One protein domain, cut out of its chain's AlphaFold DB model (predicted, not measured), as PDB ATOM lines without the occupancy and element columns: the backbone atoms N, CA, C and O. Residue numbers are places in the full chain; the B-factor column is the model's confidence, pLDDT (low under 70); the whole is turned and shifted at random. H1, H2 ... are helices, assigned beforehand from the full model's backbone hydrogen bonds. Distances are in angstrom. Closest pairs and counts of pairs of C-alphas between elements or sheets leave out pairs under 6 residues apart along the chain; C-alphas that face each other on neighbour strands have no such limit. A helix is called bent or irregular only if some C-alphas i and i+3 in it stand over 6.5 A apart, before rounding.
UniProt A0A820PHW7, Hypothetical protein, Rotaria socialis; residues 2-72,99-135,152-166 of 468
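This is residues 2 to 72, 99 to 135 and 152 to 166 of the 468 residues of the protein "Hypothetical protein" of Rotaria socialis (UniProt A0A820PHW7). Four long helical pieces, H3, H4a, H5 and H7, lie side by side in an up-and-down bundle, each running against the one before it in the chain. The bent helix H4 runs past the bundle as its second arm H4b, and residues 65 to 72, of which 65 to 69 belong to H4, stick out; short H1 packs on H4a, and small H6 lies near H5. The printed part has 123 residues with seven named helices, H1 to H7 in chain order, and no named strand; the class is all helix. It is compact, with a radius of gyration of the C-alphas of 15.6 A, and elongated, spanning 53 by 32 by 23 A.

H1 is residues 2 to 10, beginning at C-alpha 2 (22.565, -23.842, 18.856), and H2 is residues 14 to 17. H3, residues 20 to 36, is 24.9 A long. H4, residues 40 to 69, was assigned as one helix by its hydrogen bonds but is bent, with C-alphas 55 and 58 6.7 A apart. Its arm H4a, residues 40 to 55, is 23.1 A long and begins at C-alpha 40 (30.984, -18.889, 8.649); H4b, residues 58 to 69, is 16.7 A long. H5, residues 107 to 122, is 23.6 A long, and H6 is residues 125 to 129. H7, residues 152 to 166, is 21.6 A long and ends at C-alpha 166 (38.804, -42.382, 12.997).

H3 and H4a form a helical hairpin, a shallow tilt of 9 degrees, opposite ways; their closest C-alphas, Leu 30 and Ile 46, are 6.6 A apart. H3 touches H5 the same way at 18 degrees, closest at the C-alphas of Ile 24 and Phe 107, 5.3 A. H7 touches H4a, C-alphas of Ile 44 and Met 154 at 5.5 A, and H5, C-alphas of Leu 115 and Asn 158 at 6.2 A. H3 and H7 are apart. H1 touches H4a, C-alphas of Thr 6 and Ile 49 at 6.5 A. H2 only just touches H4b, with 3 pairs of C-alphas within 8 A, the closest Thr 15 and Ser 59 at 7.0 A. H6 is close to H5 but not clearly touching, C-alphas of Leu 120 and Ile 126 at 6.6 A. Every O i to N i+4 pair is within hydrogen-bond range in H1, H3, H4b and H6; the counts are 11 of 12 in H4a and H5 and 10 of 11 in H7, and H2 is too short for such a pair.

The C-alphas of Leu 72 and Asn 125 are the two farthest apart, 53.5 A. Residues 73 to 98 and 136 to 151 are not printed, with C-alpha gaps of 23.7 A and 24.3 A. The links printed whole are tight. Mean pLDDT of the printed part is 71.1; residues 2 to 21, 38, 59 to 72, 99 to 105 and 125 to 135 are under 70.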
ATOM      1  N   LEU A   2      21.158 -23.428  18.626       68.31
ATOM      2  CA  LEU A   2      22.565 -23.842  18.856       68.31
ATOM      3  C   LEU A   2      23.045 -23.628  20.307       68.31
ATOM      4  O   LEU A   2      23.710 -24.492  20.867       68.31
ATOM      5  N   SER A   3      22.663 -22.516  20.944       68.19
ATOM      6  CA  SER A   3      22.917 -22.275  22.376       68.19
ATOM      7  C   SER A   3      22.209 -23.290  23.275       68.19
ATOM      8  O   SER A   3      22.801 -23.801  24.214       68.19
ATOM      9  N   SER A   4      20.962 -23.629  22.950       65.88
ATOM     10  CA  SER A   4      20.161 -24.633  23.654       65.88
ATOM     11  C   SER A   4      20.780 -26.031  23.544       65.88
ATOM     12  O   SER A   4      20.883 -26.714  24.552       65.88
ATOM     13  N   PHE A   5      21.267 -26.420  22.360       67.12
ATOM     14  CA  PHE A   5      22.013 -27.668  22.158       67.12
ATOM     15  C   PHE A   5      23.331 -27.681  22.925       67.12
ATOM     16  O   PHE A   5      23.675 -28.679  23.548       67.12
ATOM     17  N   THR A   6      24.049 -26.557  22.928       63.84
ATOM     18  CA  THR A   6      25.302 -26.434  23.679       63.84
ATOM     19  C   THR A   6      25.061 -26.601  25.180       63.84
ATOM     20  O   THR A   6      25.808 -27.321  25.832       63.84
ATOM     21  N   ASN A   7      23.998 -25.989  25.709       64.38
ATOM     22  CA  ASN A   7      23.618 -26.105  27.117       64.38
ATOM     23  C   ASN A   7      23.124 -27.514  27.473       64.38
ATOM     24  O   ASN A   7      23.411 -27.988  28.566       64.38
ATOM     25  N   LEU A   8      22.412 -28.182  26.558       63.81
ATOM     26  CA  LEU A   8      21.965 -29.564  26.737       63.81
ATOM     27  C   LEU A   8      23.162 -30.513  26.856       63.81
ATOM     28  O   LEU A   8      23.206 -31.301  27.785       63.81
ATOM     29  N   ILE A   9      24.148 -30.379  25.965       60.19
ATOM     30  CA  ILE A   9      25.388 -31.173  25.946       60.19
ATOM     31  C   ILE A   9      26.284 -30.888  27.164       60.19
ATOM     32  O   ILE A   9      27.000 -31.770  27.618       60.19
ATOM     33  N   GLN A  10      26.279 -29.656  27.685       60.75
ATOM     34  CA  GLN A  10      27.117 -29.244  28.822       60.75
ATOM     35  C   GLN A  10      26.522 -29.558  30.200       60.75
ATOM     36  O   GLN A  10      27.187 -29.316  31.202       60.75
ATOM     37  N   SER A  11      25.280 -30.035  30.274       59.97
ATOM     38  CA  SER A  11      24.670 -30.429  31.544       59.97
ATOM     39  C   SER A  11      25.271 -31.749  32.034       59.97
ATOM     40  O   SER A  11      25.402 -32.673  31.243       59.97
ATOM     41  N   ASP A  12      25.544 -31.893  33.334       49.09
ATOM     42  CA  ASP A  12      26.002 -33.161  33.946       49.09
ATOM     43  C   ASP A  12      25.019 -34.335  33.740       49.09
ATOM     44  O   ASP A  12      25.356 -35.499  33.925       49.09
ATOM     45  N   ILE A  13      23.784 -34.036  33.328       48.53
ATOM     46  CA  ILE A  13      22.755 -35.016  32.966       48.53
ATOM     47  C   ILE A  13      23.058 -35.649  31.592       48.53
ATOM     48  O   ILE A  13      22.698 -36.797  31.330       48.53
ATOM     49  N   ALA A  14      23.760 -34.925  30.718       49.75
ATOM     50  CA  ALA A  14      24.064 -35.314  29.347       49.75
ATOM     51  C   ALA A  14      24.984 -36.535  29.256       49.75
ATOM     52  O   ALA A  14      24.777 -37.400  28.412       49.75
ATOM     53  N   THR A  15      25.966 -36.629  30.151       50.66
ATOM     54  CA  THR A  15      26.937 -37.731  30.197       50.66
ATOM     55  C   THR A  15      26.308 -39.062  30.614       50.66
ATOM     56  O   THR A  15      26.860 -40.109  30.293       50.66
ATOM     57  N   HIS A  16      25.149 -39.032  31.284       48.12
ATOM     58  CA  HIS A  16      24.445 -40.229  31.754       48.12
ATOM     59  C   HIS A  16      23.135 -40.537  31.008       48.12
ATOM     60  O   HIS A  16      22.694 -41.683  31.042       48.12
ATOM     61  N   GLN A  17      22.499 -39.559  30.347       50.22
ATOM     62  CA  GLN A  17      21.180 -39.736  29.711       50.22
ATOM     63  C   GLN A  17      21.161 -39.575  28.185       50.22
ATOM     64  O   GLN A  17      20.160 -39.933  27.560       50.22
ATOM     65  N   ILE A  18      22.217 -39.046  27.553       58.88
ATOM     66  CA  ILE A  18      22.265 -38.954  26.087       58.88
ATOM     67  C   ILE A  18      22.619 -40.328  25.519       58.88
ATOM     68  O   ILE A  18      23.713 -40.849  25.717       58.88
ATOM     69  N   THR A  19      21.669 -40.919  24.799       65.25
ATOM     70  CA  THR A  19      21.872 -42.161  24.053       65.25
ATOM     71  C   THR A  19      22.503 -41.871  22.689       65.25
ATOM     72  O   THR A  19      22.352 -40.777  22.141       65.25
ATOM     73  N   MET A  20      23.163 -42.871  22.094       65.38
ATOM     74  CA  MET A  20      23.735 -42.771  20.739       65.38
ATOM     75  C   MET A  20      22.719 -42.280  19.691       65.38
ATOM     76  O   MET A  20      23.074 -41.527  18.789       65.38
ATOM     77  N   VAL A  21      21.440 -42.622  19.866       67.31
ATOM     78  CA  VAL A  21      20.321 -42.176  19.018       67.31
ATOM     79  C   VAL A  21      20.160 -40.653  19.037       67.31
ATOM     80  O   VAL A  21      19.984 -40.031  17.992       67.31
ATOM     81  N   VAL A  22      20.264 -40.029  20.214       73.25
ATOM     82  CA  VAL A  22      20.177 -38.568  20.344       73.25
ATOM     83  C   VAL A  22      21.366 -37.903  19.652       73.25
ATOM     84  O   VAL A  22      21.179 -36.902  18.966       73.25
ATOM     85  N   CYS A  23      22.570 -38.474  19.762       74.56
ATOM     86  CA  CYS A  23      23.747 -37.972  19.049       74.56
ATOM     87  C   CYS A  23      23.553 -37.999  17.523       74.56
ATOM     88  O   CYS A  23      23.846 -37.003  16.863       74.56
ATOM     89  N   ILE A  24      23.020 -39.095  16.971       73.62
ATOM     90  CA  ILE A  24      22.758 -39.245  15.528       73.62
ATOM     91  C   ILE A  24      21.727 -38.215  15.046       73.62
ATOM     92  O   ILE A  24      21.986 -37.470  14.100       73.62
ATOM     93  N   GLU A  25      20.590 -38.093  15.733       79.12
ATOM     94  CA  GLU A  25      19.560 -37.112  15.373       79.12
ATOM     95  C   GLU A  25      20.064 -35.670  15.490       79.12
ATOM     96  O   GLU A  25      19.771 -34.823  14.642       79.12
ATOM     97  N   MET A  26      20.882 -35.376  16.504       81.75
ATOM     98  CA  MET A  26      21.523 -34.071  16.627       81.75
ATOM     99  C   MET A  26      22.437 -33.772  15.436       81.75
ATOM    100  O   MET A  26      22.361 -32.667  14.896       81.75
ATOM    101  N   LEU A  27      23.254 -34.729  14.989       82.06
ATOM    102  CA  LEU A  27      24.093 -34.571  13.797       82.06
ATOM    103  C   LEU A  27      23.249 -34.334  12.538       82.06
ATOM    104  O   LEU A  27      23.507 -33.371  11.815       82.06
ATOM    105  N   ASN A  28      22.185 -35.112  12.334       82.06
ATOM    106  CA  ASN A  28      21.263 -34.952  11.205       82.06
ATOM    107  C   ASN A  28      20.584 -33.566  11.206       82.06
ATOM    108  O   ASN A  28      20.460 -32.905  10.169       82.06
ATOM    109  N   VAL A  29      20.164 -33.068  12.377       85.00
ATOM    110  CA  VAL A  29      19.595 -31.716  12.524       85.00
ATOM    111  C   VAL A  29      20.638 -30.638  12.227       85.00
ATOM    112  O   VAL A  29      20.324 -29.660  11.542       85.00
ATOM    113  N   LEU A  30      21.872 -30.798  12.716       85.62
ATOM    114  CA  LEU A  30      22.969 -29.866  12.448       85.62
ATOM    115  C   LEU A  30      23.325 -29.829  10.958       85.62
ATOM    116  O   LEU A  30      23.530 -28.744  10.413       85.62
ATOM    117  N   GLN A  31      23.317 -30.979  10.287       81.56
ATOM    118  CA  GLN A  31      23.537 -31.083   8.849       81.56
ATOM    119  C   GLN A  31      22.440 -30.346   8.060       81.56
ATOM    120  O   GLN A  31      22.738 -29.510   7.206       81.56
ATOM    121  N   ARG A  32      21.155 -30.552   8.389       83.00
ATOM    122  CA  ARG A  32      20.053 -29.789   7.765       83.00
ATOM    123  C   ARG A  32      20.182 -28.288   8.026       83.00
ATOM    124  O   ARG A  32      19.960 -27.480   7.125       83.00
ATOM    125  N   LEU A  33      20.563 -27.899   9.246       80.69
ATOM    126  CA  LEU A  33      20.778 -26.498   9.611       80.69
ATOM    127  C   LEU A  33      21.899 -25.860   8.782       80.69
ATOM    128  O   LEU A  33      21.777 -24.699   8.391       80.69
ATOM    129  N   GLN A  34      22.958 -26.614   8.494       79.94
ATOM    130  CA  GLN A  34      24.079 -26.167   7.677       79.94
ATOM    131  C   GLN A  34      23.653 -25.801   6.248       79.94
ATOM    132  O   GLN A  34      24.108 -24.786   5.724       79.94
ATOM    133  N   PHE A  35      22.750 -26.568   5.628       75.94
ATOM    134  CA  PHE A  35      22.234 -26.245   4.290       75.94
ATOM    135  C   PHE A  35      21.372 -24.975   4.272       75.94
ATOM    136  O   PHE A  35      21.329 -24.266   3.269       75.94
ATOM    137  N   VAL A  36      20.702 -24.663   5.385       77.62
ATOM    138  CA  VAL A  36      19.840 -23.476   5.509       77.62
ATOM    139  C   VAL A  36      20.637 -22.220   5.887       77.62
ATOM    140  O   VAL A  36      20.243 -21.103   5.540       77.62
ATOM    141  N   ARG A  37      21.748 -22.364   6.619       73.19
ATOM    142  CA  ARG A  37      22.568 -21.251   7.130       73.19
ATOM    143  C   ARG A  37      23.966 -21.301   6.529       73.19
ATOM    144  O   ARG A  37      24.724 -22.201   6.846       73.19
ATOM    145  N   THR A  38      24.335 -20.312   5.717       69.88
ATOM    146  CA  THR A  38      25.624 -20.274   4.993       69.88
ATOM    147  C   THR A  38      26.705 -19.418   5.667       69.88
ATOM    148  O   THR A  38      27.779 -19.200   5.102       69.88
ATOM    149  N   ASP A  39      26.459 -18.906   6.877       81.88
ATOM    150  CA  ASP A  39      27.387 -18.011   7.563       81.88
ATOM    151  C   ASP A  39      28.517 -18.755   8.300       81.88
ATOM    152  O   ASP A  39      28.290 -19.676   9.086       81.88
ATOM    153  N   LEU A  40      29.756 -18.280   8.108       82.25
ATOM    154  CA  LEU A  40      30.984 -18.889   8.649       82.25
ATOM    155  C   LEU A  40      30.965 -19.053  10.172       82.25
ATOM    156  O   LEU A  40      31.435 -20.055  10.708       82.25
ATOM    157  N   LYS A  41      30.374 -18.093  10.889       85.00
ATOM    158  CA  LYS A  41      30.247 -18.163  12.352       85.00
ATOM    159  C   LYS A  41      29.333 -19.307  12.789       85.00
ATOM    160  O   LYS A  41      29.596 -19.920  13.823       85.00
ATOM    161  N   THR A  42      28.269 -19.584  12.040       85.25
ATOM    162  CA  THR A  42      27.369 -20.702  12.327       85.25
ATOM    163  C   THR A  42      28.042 -22.031  12.028       85.25
ATOM    164  O   THR A  42      27.988 -22.908  12.882       85.25
ATOM    165  N   HIS A  43      28.760 -22.168  10.910       85.31
ATOM    166  CA  HIS A  43      29.483 -23.410  10.601       85.31
ATOM    167  C   HIS A  43      30.586 -23.716  11.626       85.31
ATOM    168  O   HIS A  43      30.658 -24.842  12.106       85.31
ATOM    169  N   ILE A  44      31.350 -22.716  12.091       87.19
ATOM    170  CA  ILE A  44      32.315 -22.908  13.195       87.19
ATOM    171  C   ILE A  44      31.609 -23.362  14.482       87.19
ATOM    172  O   ILE A  44      32.093 -24.249  15.181       87.19
ATOM    173  N   ARG A  45      30.451 -22.777  14.816       86.69
ATOM    174  CA  ARG A  45      29.673 -23.196  15.995       86.69
ATOM    175  C   ARG A  45      29.131 -24.615  15.861       86.69
ATOM    176  O   ARG A  45      29.136 -25.324  16.857       86.69
ATOM    177  N   ILE A  46      28.683 -25.012  14.670       88.56
ATOM    178  CA  ILE A  46      28.244 -26.382  14.385       88.56
ATOM    179  C   ILE A  46      29.402 -27.350  14.642       88.56
ATOM    180  O   ILE A  46      29.239 -28.265  15.441       88.56
ATOM    181  N   LEU A  47      30.589 -27.093  14.081       89.62
ATOM    182  CA  LEU A  47      31.768 -27.934  14.316       89.62
ATOM    183  C   LEU A  47      32.140 -28.019  15.805       89.62
ATOM    184  O   LEU A  47      32.419 -29.100  16.305       89.62
ATOM    185  N   ARG A  48      32.062 -26.914  16.559       89.62
ATOM    186  CA  ARG A  48      32.304 -26.932  18.017       89.62
ATOM    187  C   ARG A  48      31.261 -27.724  18.808       89.62
ATOM    188  O   ARG A  48      31.535 -28.125  19.932       89.62
ATOM    189  N   ILE A  49      30.048 -27.889  18.283       87.44
ATOM    190  CA  ILE A  49      29.046 -28.768  18.892       87.44
ATOM    191  C   ILE A  49      29.394 -30.225  18.587       87.44
ATOM    192  O   ILE A  49      29.346 -31.039  19.501       87.44
ATOM    193  N   VAL A  50      29.802 -30.533  17.351       88.25
ATOM    194  CA  VAL A  50      30.270 -31.874  16.959       88.25
ATOM    195  C   VAL A  50      31.464 -32.316  17.812       88.25
ATOM    196  O   VAL A  50      31.433 -33.412  18.355       88.25
ATOM    197  N   ASP A  51      32.437 -31.431  18.041       88.44
ATOM    198  CA  ASP A  51      33.582 -31.641  18.949       88.44
ATOM    199  C   ASP A  51      33.138 -32.090  20.349       88.44
ATOM    200  O   ASP A  51      33.633 -33.066  20.907       88.44
ATOM    201  N   LYS A  52      32.110 -31.443  20.906       84.50
ATOM    202  CA  LYS A  52      31.559 -31.849  22.205       84.50
ATOM    203  C   LYS A  52      30.813 -33.181  22.149       84.50
ATOM    204  O   LYS A  52      30.881 -33.931  23.115       84.50
ATOM    205  N   ILE A  53      30.107 -33.472  21.055       82.81
ATOM    206  CA  ILE A  53      29.443 -34.769  20.859       82.81
ATOM    207  C   ILE A  53      30.498 -35.884  20.843       82.81
ATOM    208  O   ILE A  53      30.329 -36.890  21.529       82.81
ATOM    209  N   PHE A  54      31.615 -35.681  20.142       82.94
ATOM    210  CA  PHE A  54      32.713 -36.649  20.052       82.94
ATOM    211  C   PHE A  54      33.336 -36.958  21.417       82.94
ATOM    212  O   PHE A  54      33.687 -38.102  21.679       82.94
ATOM    213  N   HIS A  55      33.392 -35.980  22.324       82.31
ATOM    214  CA  HIS A  55      33.847 -36.199  23.699       82.31
ATOM    215  C   HIS A  55      32.860 -36.984  24.584       82.31
ATOM    216  O   HIS A  55      33.283 -37.563  25.582       82.31
ATOM    217  N   ILE A  56      31.566 -37.020  24.249       75.38
ATOM    218  CA  ILE A  56      30.536 -37.732  25.030       75.38
ATOM    219  C   ILE A  56      30.394 -39.192  24.580       75.38
ATOM    220  O   ILE A  56      30.192 -40.078  25.409       75.38
ATOM    221  N   VAL A  57      30.529 -39.454  23.278       73.81
ATOM    222  CA  VAL A  57      30.291 -40.773  22.663       73.81
ATOM    223  C   VAL A  57      31.087 -41.927  23.298       73.81
ATOM    224  O   VAL A  57      30.473 -42.965  23.558       73.81
ATOM    225  N   PRO A  58      32.391 -41.793  23.624       70.00
ATOM    226  CA  PRO A  58      33.139 -42.857  24.298       70.00
ATOM    227  C   PRO A  58      32.509 -43.290  25.626       70.00
ATOM    228  O   PRO A  58      32.419 -44.484  25.905       70.00
ATOM    229  N   SER A  59      32.009 -42.334  26.413       64.69
ATOM    230  CA  SER A  59      31.344 -42.595  27.696       64.69
ATOM    231  C   SER A  59      30.013 -43.328  27.506       64.69
ATOM    232  O   SER A  59      29.703 -44.253  28.255       64.69
ATOM    233  N   CYS A  60      29.243 -42.972  26.472       61.97
ATOM    234  CA  CYS A  60      28.000 -43.667  26.123       61.97
ATOM    235  C   CYS A  60      28.262 -45.115  25.682       61.97
ATOM    236  O   CYS A  60      27.533 -46.019  26.085       61.97
ATOM    237  N   SER A  61      29.310 -45.340  24.884       60.34
ATOM    238  CA  SER A  61      29.702 -46.675  24.416       60.34
ATOM    239  C   SER A  61      30.138 -47.585  25.572       60.34
ATOM    240  O   SER A  61      29.679 -48.721  25.680       60.34
ATOM    241  N   GLN A  62      30.938 -47.061  26.510       57.94
ATOM    242  CA  GLN A  62      31.361 -47.795  27.710       57.94
ATOM    243  C   GLN A  62      30.181 -48.178  28.613       57.94
ATOM    244  O   GLN A  62      30.122 -49.311  29.083       57.94
ATOM    245  N   LEU A  63      29.215 -47.273  28.815       52.00
ATOM    246  CA  LEU A  63      28.007 -47.574  29.590       52.00
ATOM    247  C   LEU A  63      27.198 -48.716  28.958       52.00
ATOM    248  O   LEU A  63      26.779 -49.633  29.665       52.00
ATOM    249  N   ILE A  64      27.034 -48.710  27.633       52.31
ATOM    250  CA  ILE A  64      26.348 -49.787  26.903       52.31
ATOM    251  C   ILE A  64      27.100 -51.120  27.059       52.31
ATOM    252  O   ILE A  64      26.470 -52.142  27.322       52.31
ATOM    253  N   ALA A  65      28.434 -51.115  26.969       53.03
ATOM    254  CA  ALA A  65      29.250 -52.315  27.158       53.03
ATOM    255  C   ALA A  65      29.128 -52.894  28.583       53.03
ATOM    256  O   ALA A  65      28.896 -54.091  28.728       53.03
ATOM    257  N   THR A  66      29.179 -52.056  29.625       49.56
ATOM    258  CA  THR A  66      29.020 -52.509  31.025       49.56
ATOM    259  C   THR A  66      27.637 -53.100  31.312       49.56
ATOM    260  O   THR A  66      27.523 -54.097  32.018       49.56
ATOM    261  N   ILE A  67      26.579 -52.549  30.706       49.47
ATOM    262  CA  ILE A  67      25.211 -53.080  30.833       49.47
ATOM    263  C   ILE A  67      25.085 -54.453  30.152       49.47
ATOM    264  O   ILE A  67      24.335 -55.308  30.625       49.47
ATOM    265  N   ASN A  68      25.821 -54.679  29.060       48.69
ATOM    266  CA  ASN A  68      25.823 -55.954  28.346       48.69
ATOM    267  C   ASN A  68      26.630 -57.046  29.075       48.69
ATOM    268  O   ASN A  68      26.277 -58.220  28.966       48.69
ATOM    269  N   GLU A  69      27.682 -56.692  29.825       47.69
ATOM    270  CA  GLU A  69      28.500 -57.655  30.586       47.69
ATOM    271  C   GLU A  69      27.858 -58.083  31.921       47.69
ATOM    272  O   GLU A  69      27.954 -59.253  32.297       47.69
ATOM    273  N   ASP A  70      27.127 -57.195  32.604       46.00
ATOM    274  CA  ASP A  70      26.548 -57.467  33.933       46.00
ATOM    275  C   ASP A  70      25.226 -58.280  33.916       46.00
ATOM    276  O   ASP A  70      24.636 -58.559  34.968       46.00
ATOM    277  N   HIS A  71      24.735 -58.713  32.745       46.97
ATOM    278  CA  HIS A  71      23.447 -59.413  32.596       46.97
ATOM    279  C   HIS A  71      23.523 -60.721  31.790       46.97
ATOM    280  O   HIS A  71      22.817 -60.917  30.804       46.97
ATOM    281  N   LEU A  72      24.299 -61.688  32.289       43.16
ATOM    282  CA  LEU A  72      24.149 -63.113  31.958       43.16
ATOM    283  C   LEU A  72      23.406 -63.848  33.090       43.16
ATOM    284  O   LEU A  72      23.986 -64.652  33.818       43.16
ATOM    285  N   ASP A  99      28.356 -52.735  12.303       51.38
ATOM    286  CA  ASP A  99      28.915 -51.437  11.901       51.38
ATOM    287  C   ASP A  99      28.836 -51.234  10.373       51.38
ATOM    288  O   ASP A  99      29.820 -50.984   9.672       51.38
ATOM    289  N   HIS A 100      27.641 -51.352   9.812       52.81
ATOM    290  CA  HIS A 100      27.372 -50.969   8.443       52.81
ATOM    291  C   HIS A 100      27.179 -49.449   8.402       52.81
ATOM    292  O   HIS A 100      26.337 -48.876   9.093       52.81
ATOM    293  N   LEU A 101      28.002 -48.771   7.597       62.12
ATOM    294  CA  LEU A 101      27.922 -47.330   7.341       62.12
ATOM    295  C   LEU A 101      26.644 -47.009   6.548       62.12
ATOM    296  O   LEU A 101      26.685 -46.786   5.339       62.12
ATOM    297  N   VAL A 102      25.495 -47.021   7.227       66.44
ATOM    298  CA  VAL A 102      24.185 -46.729   6.638       66.44
ATOM    299  C   VAL A 102      23.868 -45.233   6.781       66.44
ATOM    300  O   VAL A 102      23.914 -44.701   7.898       66.44
ATOM    301  N   PRO A 103      23.529 -44.533   5.678       61.03
ATOM    302  CA  PRO A 103      23.125 -43.134   5.722       61.03
ATOM    303  C   PRO A 103      21.936 -42.889   6.652       61.03
ATOM    304  O   PRO A 103      20.922 -43.574   6.565       61.03
ATOM    305  N   GLY A 104      22.049 -41.885   7.523       62.28
ATOM    306  CA  GLY A 104      20.989 -41.473   8.449       62.28
ATOM    307  C   GLY A 104      20.880 -42.290   9.741       62.28
ATOM    308  O   GLY A 104      20.318 -41.780  10.707       62.28
ATOM    309  N   GLU A 105      21.461 -43.491   9.789       64.25
ATOM    310  CA  GLU A 105      21.406 -44.393  10.952       64.25
ATOM    311  C   GLU A 105      22.773 -44.556  11.633       64.25
ATOM    312  O   GLU A 105      22.850 -44.729  12.847       64.25
ATOM    313  N   SER A 106      23.869 -44.442  10.875       71.62
ATOM    314  CA  SER A 106      25.222 -44.550  11.418       71.62
ATOM    315  C   SER A 106      25.732 -43.210  11.952       71.62
ATOM    316  O   SER A 106      25.812 -42.215  11.227       71.62
ATOM    317  N   PHE A 107      26.174 -43.207  13.214       76.94
ATOM    318  CA  PHE A 107      26.854 -42.065  13.832       76.94
ATOM    319  C   PHE A 107      28.101 -41.639  13.045       76.94
ATOM    320  O   PHE A 107      28.321 -40.443  12.823       76.94
ATOM    321  N   LEU A 108      28.904 -42.613  12.601       78.38
ATOM    322  CA  LEU A 108      30.134 -42.357  11.855       78.38
ATOM    323  C   LEU A 108      29.828 -41.729  10.489       78.38
ATOM    324  O   LEU A 108      30.476 -40.758  10.099       78.38
ATOM    325  N   PHE A 109      28.796 -42.228   9.801       73.81
ATOM    326  CA  PHE A 109      28.362 -41.678   8.517       73.81
ATOM    327  C   PHE A 109      27.793 -40.261   8.660       73.81
ATOM    328  O   PHE A 109      28.232 -39.364   7.946       73.81
ATOM    329  N   ALA A 110      26.873 -40.031   9.604       75.00
ATOM    330  CA  ALA A 110      26.270 -38.712   9.829       75.00
ATOM    331  C   ALA A 110      27.326 -37.654  10.201       75.00
ATOM    332  O   ALA A 110      27.274 -36.507   9.751       75.00
ATOM    333  N   SER A 111      28.329 -38.058  10.986       83.50
ATOM    334  CA  SER A 111      29.478 -37.216  11.319       83.50
ATOM    335  C   SER A 111      30.315 -36.886  10.083       83.50
ATOM    336  O   SER A 111      30.605 -35.715   9.835       83.50
ATOM    337  N   LEU A 112      30.677 -37.897   9.286       80.31
ATOM    338  CA  LEU A 112      31.453 -37.718   8.059       80.31
ATOM    339  C   LEU A 112      30.724 -36.812   7.062       80.31
ATOM    340  O   LEU A 112      31.328 -35.892   6.514       80.31
ATOM    341  N   GLU A 113      29.429 -37.039   6.853       78.94
ATOM    342  CA  GLU A 113      28.602 -36.273   5.926       78.94
ATOM    343  C   GLU A 113      28.572 -34.789   6.309       78.94
ATOM    344  O   GLU A 113      28.861 -33.929   5.476       78.94
ATOM    345  N   LEU A 114      28.335 -34.479   7.589       84.56
ATOM    346  CA  LEU A 114      28.390 -33.111   8.102       84.56
ATOM    347  C   LEU A 114      29.776 -32.485   7.882       84.56
ATOM    348  O   LEU A 114      29.874 -31.368   7.365       84.56
ATOM    349  N   LEU A 115      30.855 -33.188   8.241       86.31
ATOM    350  CA  LEU A 115      32.222 -32.671   8.106       86.31
ATOM    351  C   LEU A 115      32.577 -32.376   6.643       86.31
ATOM    352  O   LEU A 115      33.069 -31.282   6.347       86.31
ATOM    353  N   VAL A 116      32.259 -33.296   5.728       80.94
ATOM    354  CA  VAL A 116      32.450 -33.130   4.280       80.94
ATOM    355  C   VAL A 116      31.626 -31.960   3.758       80.94
ATOM    356  O   VAL A 116      32.156 -31.101   3.051       80.94
ATOM    357  N   CYS A 117      30.350 -31.862   4.133       78.81
ATOM    358  CA  CYS A 117      29.496 -30.764   3.706       78.81
ATOM    359  C   CYS A 117      30.061 -29.407   4.150       78.81
ATOM    360  O   CYS A 117      30.075 -28.464   3.352       78.81
ATOM    361  N   VAL A 118      30.490 -29.262   5.413       81.94
ATOM    362  CA  VAL A 118      31.052 -27.992   5.924       81.94
ATOM    363  C   VAL A 118      32.307 -27.623   5.145       81.94
ATOM    364  O   VAL A 118      32.469 -26.476   4.727       81.94
ATOM    365  N   LEU A 119      33.167 -28.604   4.889       80.25
ATOM    366  CA  LEU A 119      34.407 -28.394   4.164       80.25
ATOM    367  C   LEU A 119      34.158 -27.939   2.714       80.25
ATOM    368  O   LEU A 119      34.700 -26.919   2.276       80.25
ATOM    369  N   LEU A 120      33.277 -28.636   1.993       77.12
ATOM    370  CA  LEU A 120      32.927 -28.329   0.602       77.12
ATOM    371  C   LEU A 120      32.194 -26.989   0.445       77.12
ATOM    372  O   LEU A 120      32.333 -26.337  -0.589       77.12
ATOM    373  N   SER A 121      31.488 -26.532   1.485       76.88
ATOM    374  CA  SER A 121      30.825 -25.218   1.496       76.88
ATOM    375  C   SER A 121      31.818 -24.057   1.341       76.88
ATOM    376  O   SER A 121      31.474 -23.009   0.793       76.88
ATOM    377  N   TYR A 122      33.059 -24.224   1.812       75.50
ATOM    378  CA  TYR A 122      34.084 -23.177   1.761       75.50
ATOM    379  C   TYR A 122      35.223 -23.461   0.788       75.50
ATOM    380  O   TYR A 122      35.877 -22.502   0.363       75.50
ATOM    381  N   TYR A 123      35.425 -24.728   0.428       74.94
ATOM    382  CA  TYR A 123      36.494 -25.206  -0.439       74.94
ATOM    383  C   TYR A 123      35.954 -26.162  -1.520       74.94
ATOM    384  O   TYR A 123      36.303 -27.342  -1.540       74.94
ATOM    385  N   PRO A 124      35.126 -25.675  -2.465       70.56
ATOM    386  CA  PRO A 124      34.488 -26.520  -3.480       70.56
ATOM    387  C   PRO A 124      35.491 -27.182  -4.436       70.56
ATOM    388  O   PRO A 124      35.179 -28.197  -5.047       70.56
ATOM    389  N   ASN A 125      36.719 -26.660  -4.536       68.19
ATOM    390  CA  ASN A 125      37.794 -27.267  -5.331       68.19
ATOM    391  C   ASN A 125      38.128 -28.696  -4.868       68.19
ATOM    392  O   ASN A 125      38.512 -29.526  -5.688       68.19
ATOM    393  N   ILE A 126      37.900 -28.998  -3.584       69.81
ATOM    394  CA  ILE A 126      38.055 -30.342  -3.017       69.81
ATOM    395  C   ILE A 126      37.080 -31.326  -3.679       69.81
ATOM    396  O   ILE A 126      37.452 -32.467  -3.927       69.81
ATOM    397  N   ALA A 127      35.871 -30.892  -4.059       62.12
ATOM    398  CA  ALA A 127      34.929 -31.749  -4.783       62.12
ATOM    399  C   ALA A 127      35.477 -32.185  -6.150       62.12
ATOM    400  O   ALA A 127      35.239 -33.314  -6.570       62.12
ATOM    401  N   GLY A 128      36.243 -31.318  -6.821       63.44
ATOM    402  CA  GLY A 128      36.916 -31.652  -8.077       63.44
ATOM    403  C   GLY A 128      38.043 -32.670  -7.894       63.44
ATOM    404  O   GLY A 128      38.146 -33.607  -8.683       63.44
ATOM    405  N   ASP A 129      38.848 -32.529  -6.836       61.97
ATOM    406  CA  ASP A 129      39.911 -33.488  -6.489       61.97
ATOM    407  C   ASP A 129      39.351 -34.861  -6.071       61.97
ATOM    408  O   ASP A 129      39.980 -35.891  -6.311       61.97
ATOM    409  N   LEU A 130      38.144 -34.879  -5.503       63.12
ATOM    410  CA  LEU A 130      37.406 -36.084  -5.120       63.12
ATOM    411  C   LEU A 130      36.535 -36.672  -6.244       63.12
ATOM    412  O   LEU A 130      35.867 -37.676  -6.018       63.12
ATOM    413  N   GLN A 131      36.502 -36.050  -7.431       62.62
ATOM    414  CA  GLN A 131      35.591 -36.404  -8.534       62.62
ATOM    415  C   GLN A 131      34.110 -36.493  -8.107       62.62
ATOM    416  O   GLN A 131      33.327 -37.263  -8.666       62.62
ATOM    417  N   LEU A 132      33.704 -35.700  -7.113       59.44
ATOM    418  CA  LEU A 132      32.325 -35.669  -6.637       59.44
ATOM    419  C   LEU A 132      31.419 -35.016  -7.688       59.44
ATOM    420  O   LEU A 132      31.790 -34.042  -8.348       59.44
ATOM    421  N   GLY A 133      30.211 -35.568  -7.842       51.12
ATOM    422  CA  GLY A 133      29.235 -35.121  -8.835       51.12
ATOM    423  C   GLY A 133      28.839 -33.638  -8.704       51.12
ATOM    424  O   GLY A 133      29.087 -33.000  -7.677       51.12
ATOM    425  N   PRO A 134      28.156 -33.073  -9.718       51.53
ATOM    426  CA  PRO A 134      27.873 -31.635  -9.829       51.53
ATOM    427  C   PRO A 134      27.062 -31.047  -8.659       51.53
ATOM    428  O   PRO A 134      27.080 -29.838  -8.453       51.53
ATOM    429  N   ILE A 135      26.398 -31.890  -7.862       49.16
ATOM    430  CA  ILE A 135      25.647 -31.513  -6.651       49.16
ATOM    431  C   ILE A 135      26.555 -30.833  -5.607       49.16
ATOM    432  O   ILE A 135      26.108 -29.946  -4.884       49.16
ATOM    433  N   ASN A 152      40.515 -20.562   8.056       77.44
ATOM    434  CA  ASN A 152      41.618 -21.394   8.535       77.44
ATOM    435  C   ASN A 152      41.275 -22.085   9.867       77.44
ATOM    436  O   ASN A 152      41.502 -23.283  10.001       77.44
ATOM    437  N   GLU A 153      40.679 -21.364  10.825       82.12
ATOM    438  CA  GLU A 153      40.192 -21.939  12.092       82.12
ATOM    439  C   GLU A 153      39.146 -23.038  11.848       82.12
ATOM    440  O   GLU A 153      39.238 -24.125  12.412       82.12
ATOM    441  N   MET A 154      38.171 -22.772  10.975       85.75
ATOM    442  CA  MET A 154      37.140 -23.737  10.584       85.75
ATOM    443  C   MET A 154      37.760 -24.993   9.969       85.75
ATOM    444  O   MET A 154      37.402 -26.101  10.357       85.75
ATOM    445  N   MET A 155      38.708 -24.822   9.047       82.94
ATOM    446  CA  MET A 155      39.387 -25.930   8.384       82.94
ATOM    447  C   MET A 155      40.210 -26.759   9.374       82.94
ATOM    448  O   MET A 155      40.126 -27.982   9.337       82.94
ATOM    449  N   LEU A 156      40.941 -26.122  10.296       80.44
ATOM    450  CA  LEU A 156      41.686 -26.823  11.347       80.44
ATOM    451  C   LEU A 156      40.756 -27.646  12.240       80.44
ATOM    452  O   LEU A 156      41.046 -28.803  12.531       80.44
ATOM    453  N   LEU A 157      39.631 -27.059  12.654       85.88
ATOM    454  CA  LEU A 157      38.647 -27.749  13.479       85.88
ATOM    455  C   LEU A 157      38.005 -28.920  12.721       85.88
ATOM    456  O   LEU A 157      37.832 -29.988  13.290       85.88
ATOM    457  N   ASN A 158      37.702 -28.754  11.432       86.69
ATOM    458  CA  ASN A 158      37.161 -29.825  10.597       86.69
ATOM    459  C   ASN A 158      38.165 -30.984  10.441       86.69
ATOM    460  O   ASN A 158      37.804 -32.136  10.651       86.69
ATOM    461  N   VAL A 159      39.437 -30.671  10.175       82.81
ATOM    462  CA  VAL A 159      40.541 -31.645  10.108       82.81
ATOM    463  C   VAL A 159      40.728 -32.381  11.443       82.81
ATOM    464  O   VAL A 159      40.865 -33.604  11.443       82.81
ATOM    465  N   LYS A 160      40.686 -31.668  12.579       83.88
ATOM    466  CA  LYS A 160      40.745 -32.270  13.924       83.88
ATOM    467  C   LYS A 160      39.615 -33.281  14.122       83.88
ATOM    468  O   LYS A 160      39.871 -34.408  14.525       83.88
ATOM    469  N   LEU A 161      38.385 -32.900  13.783       86.25
ATOM    470  CA  LEU A 161      37.220 -33.774  13.919       86.25
ATOM    471  C   LEU A 161      37.292 -34.978  12.976       86.25
ATOM    472  O   LEU A 161      36.986 -36.085  13.390       86.25
ATOM    473  N   LEU A 162      37.764 -34.816  11.737       83.56
ATOM    474  CA  LEU A 162      38.002 -35.959  10.846       83.56
ATOM    475  C   LEU A 162      39.001 -36.962  11.450       83.56
ATOM    476  O   LEU A 162      38.816 -38.167  11.301       83.56
ATOM    477  N   SER A 163      40.024 -36.481  12.163       79.81
ATOM    478  CA  SER A 163      40.964 -37.345  12.887       79.81
ATOM    479  C   SER A 163      40.308 -38.044  14.079       79.81
ATOM    480  O   SER A 163      40.514 -39.239  14.270       79.81
ATOM    481  N   GLU A 164      39.527 -37.325  14.885       80.38
ATOM    482  CA  GLU A 164      38.824 -37.909  16.033       80.38
ATOM    483  C   GLU A 164      37.774 -38.937  15.594       80.38
ATOM    484  O   GLU A 164      37.611 -39.966  16.245       80.38
ATOM    485  N   LEU A 165      37.132 -38.731  14.442       80.00
ATOM    486  CA  LEU A 165      36.181 -39.678  13.867       80.00
ATOM    487  C   LEU A 165      36.808 -41.065  13.644       80.00
ATOM    488  O   LEU A 165      36.177 -42.069  13.964       80.00
ATOM    489  N   ILE A 166      38.057 -41.122  13.163       75.81
ATOM    490  CA  ILE A 166      38.804 -42.382  12.997       75.81
ATOM    491  C   ILE A 166      39.124 -43.034  14.349       75.81
ATOM    492  O   ILE A 166      39.159 -44.254  14.461       75.81
TER     493      ILE A 166